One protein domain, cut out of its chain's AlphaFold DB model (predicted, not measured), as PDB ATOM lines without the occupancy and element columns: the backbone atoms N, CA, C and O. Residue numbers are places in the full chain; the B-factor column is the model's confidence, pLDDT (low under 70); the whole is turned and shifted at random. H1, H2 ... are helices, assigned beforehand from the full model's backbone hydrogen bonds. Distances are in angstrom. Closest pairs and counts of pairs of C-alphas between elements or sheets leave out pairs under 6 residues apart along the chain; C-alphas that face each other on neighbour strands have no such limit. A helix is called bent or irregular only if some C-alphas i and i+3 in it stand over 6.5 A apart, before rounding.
ATOM      1  N   PRO A  29     309.244 249.367 253.543       94.94
ATOM      2  CA  PRO A  29     309.657 248.513 254.653       94.94
ATOM      3  C   PRO A  29     309.568 247.026 254.287       94.94
ATOM      4  O   PRO A  29     308.576 246.576 253.721       94.94
ATOM      5  N   GLY A  30     310.610 246.255 254.606       93.00
ATOM      6  CA  GLY A  30     310.657 244.818 254.308       93.00
ATOM      7  C   GLY A  30     310.990 244.461 252.854       93.00
ATOM      8  O   GLY A  30     311.089 243.274 252.542       93.00
ATOM      9  N   TYR A  31     311.242 245.443 251.974       93.25
ATOM     10  CA  TYR A  31     311.581 245.202 250.564       93.25
ATOM     11  C   TYR A  31     312.722 244.188 250.394       93.25
ATOM     12  O   TYR A  31     312.607 243.230 249.630       93.25
ATOM     13  N   TYR A  32     313.820 244.354 251.136       92.94
ATOM     14  CA  TYR A  32     314.976 243.461 251.032       92.94
ATOM     15  C   TYR A  32     314.684 242.040 251.525       92.94
ATOM     16  O   TYR A  32     315.155 241.079 250.920       92.94
ATOM     17  N   GLU A  33     313.883 241.892 252.579       94.12
ATOM     18  CA  GLU A  33     313.493 240.589 253.128       94.12
ATOM     19  C   GLU A  33     312.568 239.838 252.168       94.12
ATOM     20  O   GLU A  33     312.705 238.633 251.950       94.12
ATOM     21  N   GLU A  34     311.618 240.545 251.561       92.56
ATOM     22  CA  GLU A  34     310.742 239.977 250.545       92.56
ATOM     23  C   GLU A  34     311.518 239.620 249.272       92.56
ATOM     24  O   GLU A  34     311.375 238.512 248.747       92.56
ATOM     25  N   ARG A  35     312.408 240.505 248.813       93.00
ATOM     26  CA  ARG A  35     313.290 240.243 247.672       93.00
ATOM     27  C   ARG A  35     314.173 239.018 247.914       93.00
ATOM     28  O   ARG A  35     314.292 238.179 247.024       93.00
ATOM     29  N   ALA A  36     314.752 238.883 249.106       93.31
ATOM     30  CA  ALA A  36     315.555 237.720 249.476       93.31
ATOM     31  C   ALA A  36     314.734 236.422 249.429       93.31
ATOM     32  O   ALA A  36     315.191 235.435 248.853       93.31
ATOM     33  N   ARG A  37     313.496 236.433 249.947       93.06
ATOM     34  CA  ARG A  37     312.581 235.281 249.878       93.06
ATOM     35  C   ARG A  37     312.247 234.882 248.440       93.06
ATOM     36  O   ARG A  37     312.286 233.698 248.116       93.06
ATOM     37  N   ARG A  38     311.965 235.856 247.567       91.44
ATOM     38  CA  ARG A  38     311.676 235.602 246.145       91.44
ATOM     39  C   ARG A  38     312.885 235.002 245.421       91.44
ATOM     40  O   ARG A  38     312.734 234.007 244.721       91.44
ATOM     41  N   ILE A  39     314.081 235.557 245.630       92.50
ATOM     42  CA  ILE A  39     315.321 235.030 245.030       92.50
ATOM     43  C   ILE A  39     315.613 233.612 245.527       92.50
ATOM     44  O   ILE A  39     315.979 232.757 244.726       92.50
ATOM     45  N   ALA A  40     315.417 233.338 246.820       91.44
ATOM     46  CA  ALA A  40     315.591 231.995 247.366       91.44
ATOM     47  C   ALA A  40     314.658 230.981 246.685       91.44
ATOM     48  O   ALA A  40     315.127 229.937 246.245       91.44
ATOM     49  N   ALA A  41     313.373 231.315 246.514       90.44
ATOM     50  CA  ALA A  41     312.415 230.451 245.823       90.44
ATOM     51  C   ALA A  41     312.796 230.199 244.352       90.44
ATOM     52  O   ALA A  41     312.728 229.063 243.884       90.44
ATOM     53  N   ILE A  42     313.247 231.238 243.637       90.44
ATOM     54  CA  ILE A  42     313.733 231.113 242.254       90.44
ATOM     55  C   ILE A  42     314.955 230.193 242.194       90.44
ATOM     56  O   ILE A  42     315.015 229.321 241.332       90.44
ATOM     57  N   ASN A  43     315.908 230.351 243.114       88.06
ATOM     58  CA  ASN A  43     317.093 229.497 243.170       88.06
ATOM     59  C   ASN A  43     316.721 228.042 243.469       88.06
ATOM     60  O   ASN A  43     317.207 227.151 242.787       88.06
ATOM     61  N   THR A  44     315.797 227.790 244.400       88.94
ATOM     62  CA  THR A  44     315.294 226.433 244.662       88.94
ATOM     63  C   THR A  44     314.674 225.807 243.414       88.94
ATOM     64  O   THR A  44     314.937 224.646 243.105       88.94
ATOM     65  N   TYR A  45     313.877 226.571 242.664       83.31
ATOM     66  CA  TYR A  45     313.289 226.092 241.415       83.31
ATOM     67  C   TYR A  45     314.343 225.862 240.324       83.31
ATOM     68  O   TYR A  45     314.289 224.864 239.609       83.31
ATOM     69  N   ARG A  46     315.342 226.743 240.221       82.56
ATOM     70  CA  ARG A  46     316.484 226.579 239.316       82.56
ATOM     71  C   ARG A  46     317.264 225.304 239.629       82.56
ATOM     72  O   ARG A  46     317.553 224.544 238.711       82.56
ATOM     73  N   ASP A  47     317.581 225.060 240.895       84.00
ATOM     74  CA  ASP A  47     318.317 223.871 241.331       84.00
ATOM     75  C   ASP A  47     317.518 222.595 241.042       84.00
ATOM     76  O   ASP A  47     318.074 221.609 240.562       84.00
ATOM     77  N   PHE A  48     316.198 222.638 241.246       82.25
ATOM     78  CA  PHE A  48     315.292 221.566 240.840       82.25
ATOM     79  C   PHE A  48     315.363 221.307 239.330       82.25
ATOM     80  O   PHE A  48     315.567 220.165 238.929       82.25
ATOM     81  N   LEU A  49     315.277 222.341 238.488       81.44
ATOM     82  CA  LEU A  49     315.389 222.188 237.033       81.44
ATOM     83  C   LEU A  49     316.746 221.614 236.603       81.44
ATOM     84  O   LEU A  49     316.797 220.727 235.755       81.44
ATOM     85  N   LEU A  50     317.842 222.067 237.215       80.94
ATOM     86  CA  LEU A  50     319.189 221.567 236.924       80.94
ATOM     87  C   LEU A  50     319.414 220.133 237.427       80.94
ATOM     88  O   LEU A  50     320.267 219.424 236.890       80.94
ATOM     89  N   SER A  51     318.640 219.677 238.417       81.25
ATOM     90  CA  SER A  51     318.701 218.293 238.903       81.25
ATOM     91  C   SER A  51     318.243 217.260 237.865       81.25
ATOM     92  O   SER A  51     318.636 216.098 237.956       81.25
ATOM     93  N   PHE A  52     317.484 217.675 236.843       78.69
ATOM     94  CA  PHE A  52     317.079 216.813 235.725       78.69
ATOM     95  C   PHE A  52     318.187 216.598 234.678       78.69
ATOM     96  O   PHE A  52     317.984 215.858 233.717       78.69
ATOM     97  N   GLY A  53     319.366 217.198 234.873       69.94
ATOM     98  CA  GLY A  53     320.492 217.146 233.944       69.94
ATOM     99  C   GLY A  53     320.631 218.431 233.118       69.94
ATOM    100  O   GLY A  53     319.868 219.381 233.305       69.94
ATOM    101  N   PRO A  54     321.633 218.514 232.225       70.06
ATOM    102  CA  PRO A  54     321.788 219.667 231.346       70.06
ATOM    103  C   PRO A  54     320.523 219.836 230.502       70.06
ATOM    104  O   PRO A  54     320.133 218.909 229.794       70.06
ATOM    105  N   ILE A  55     319.896 221.014 230.572       64.06
ATOM    106  CA  ILE A  55     318.805 221.380 229.666       64.06
ATOM    107  C   ILE A  55     319.389 221.318 228.248       64.06
ATOM    108  O   ILE A  55     320.339 222.058 227.968       64.06
ATOM    109  N   PRO A  56     318.896 220.429 227.367       62.69
ATOM    110  CA  PRO A  56     319.363 220.379 225.992       62.69
ATOM    111  C   PRO A  56     319.157 221.754 225.357       62.69
ATOM    112  O   PRO A  56     318.048 222.289 225.391       62.69
ATOM    113  N   ASN A  57     320.213 222.330 224.774       58.97
ATOM    114  CA  ASN A  57     320.133 223.607 224.046       58.97
ATOM    115  C   ASN A  57     319.070 223.577 222.930       58.97
ATOM    116  O   ASN A  57     318.589 224.620 222.491       58.97
ATOM    117  N   ASP A  58     318.693 222.377 222.502       60.06
ATOM    118  CA  ASP A  58     317.705 222.094 221.472       60.06
ATOM    119  C   ASP A  58     316.290 222.527 221.902       60.06
ATOM    120  O   ASP A  58     315.537 223.024 221.072       60.06
ATOM    121  N   LEU A  59     315.963 222.465 223.203       53.81
ATOM    122  CA  LEU A  59     314.673 222.932 223.744       53.81
ATOM    123  C   LEU A  59     314.579 224.463 223.859       53.81
ATOM    124  O   LEU A  59     313.493 225.006 224.020       53.81
ATOM    125  N   VAL A  60     315.713 225.171 223.807       53.94
ATOM    126  CA  VAL A  60     315.763 226.643 223.877       53.94
ATOM    127  C   VAL A  60     315.668 227.270 222.478       53.94
ATOM    128  O   VAL A  60     315.275 228.427 222.352       53.94
ATOM    129  N   ARG A  61     315.992 226.518 221.414       52.66
ATOM    130  CA  ARG A  61     315.891 226.990 220.022       52.66
ATOM    131  C   ARG A  61     314.463 227.022 219.488       52.66
ATOM    132  O   ARG A  61     314.139 227.940 218.749       52.66
ATOM    133  N   GLU A  62     313.621 226.076 219.891       49.59
ATOM    134  CA  GLU A  62     312.289 225.886 219.296       49.59
ATOM    135  C   GLU A  62     311.332 227.070 219.545       49.59
ATOM    136  O   GLU A  62     310.437 227.310 218.749       49.59
ATOM    137  N   ILE A  63     311.573 227.890 220.576       54.06
ATOM    138  CA  ILE A  63     310.772 229.102 220.843       54.06
ATOM    139  C   ILE A  63     311.151 230.264 219.907       54.06
ATOM    140  O   ILE A  63     310.353 231.170 219.700       54.06
ATOM    141  N   ARG A  64     312.362 230.267 219.333       49.66
ATOM    142  CA  ARG A  64     312.840 231.389 218.508       49.66
ATOM    143  C   ARG A  64     312.432 231.274 217.037       49.66
ATOM    144  O   ARG A  64     312.390 232.290 216.355       49.66
ATOM    145  N   ASP A  65     312.125 230.069 216.569       50.50
ATOM    146  CA  ASP A  65     311.832 229.817 215.154       50.50
ATOM    147  C   ASP A  65     310.320 229.879 214.823       50.50
ATOM    148  O   ASP A  65     309.953 229.750 213.657       50.50
ATOM    149  N   GLU A  66     309.434 230.116 215.806       52.91
ATOM    150  CA  GLU A  66     307.981 230.277 215.580       52.91
ATOM    151  C   GLU A  66     307.513 231.740 215.390       52.91
ATOM    152  O   GLU A  66     306.347 231.954 215.066       52.91
ATOM    153  N   GLU A  67     308.384 232.751 215.531       54.03
ATOM    154  CA  GLU A  67     308.019 234.169 215.306       54.03
ATOM    155  C   GLU A  67     308.285 234.694 213.877       54.03
ATOM    156  O   GLU A  67     307.884 235.813 213.568       54.03
ATOM    157  N   ASP A  68     308.887 233.895 212.985       51.81
ATOM    158  CA  ASP A  68     309.260 234.311 211.615       51.81
ATOM    159  C   ASP A  68     308.547 233.510 210.487       51.81
ATOM    160  O   ASP A  68     309.103 233.338 209.395       51.81
ATOM    161  N   ALA A  69     307.315 233.023 210.707       44.81
ATOM    162  CA  ALA A  69     306.490 232.357 209.677       44.81
ATOM    163  C   ALA A  69     305.227 233.143 209.281       44.81
ATOM    164  O   ALA A  69     304.466 233.561 210.182       44.81
TER     165      ALA A  69
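AT A GLANCE: This is residues 29 to 69 of the 69 residues of an uncharacterized protein of Duganella sp. FT50W (UniProt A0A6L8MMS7). One long straight helix, H1, leads by an unfolded link into a short helical turn, H2, and a trailing end, so that the whole makes an open, bent arch with no core. The printed part has 41 residues with two named helices, H1 then H2, and no named strand; its class is all helix. It is extended, with a radius of gyration of the C-alphas of 16.0 A, and flat, spanning 48 by 27 by 8 A.

HOW THE PARTS SIT: H1, residues 31 to 51, and H2, residues 58 to 61, are apart, joined by a short link of 6 residues. In H1 every O i to N i+4 pair is within hydrogen-bond range. H2 is too short for such a pair, and its one O i to N i+3 pair is not within range.

IN THESE COORDINATES: H1 begins at C-alpha 31 (311.581, 245.202, 250.564) and is 30.2 A long. H2 ends at C-alpha 61 (315.891, 226.990, 220.022).

THE WHOLE: The C-alphas of Pro 29 and Ala 69, the two farthest apart, are 47.9 A apart. Residues 29 to 69 stand free. The printed part has no cut. Mean pLDDT of the printed part is 75.2, and it is under 70 at residue 53 and residues 55 to 69.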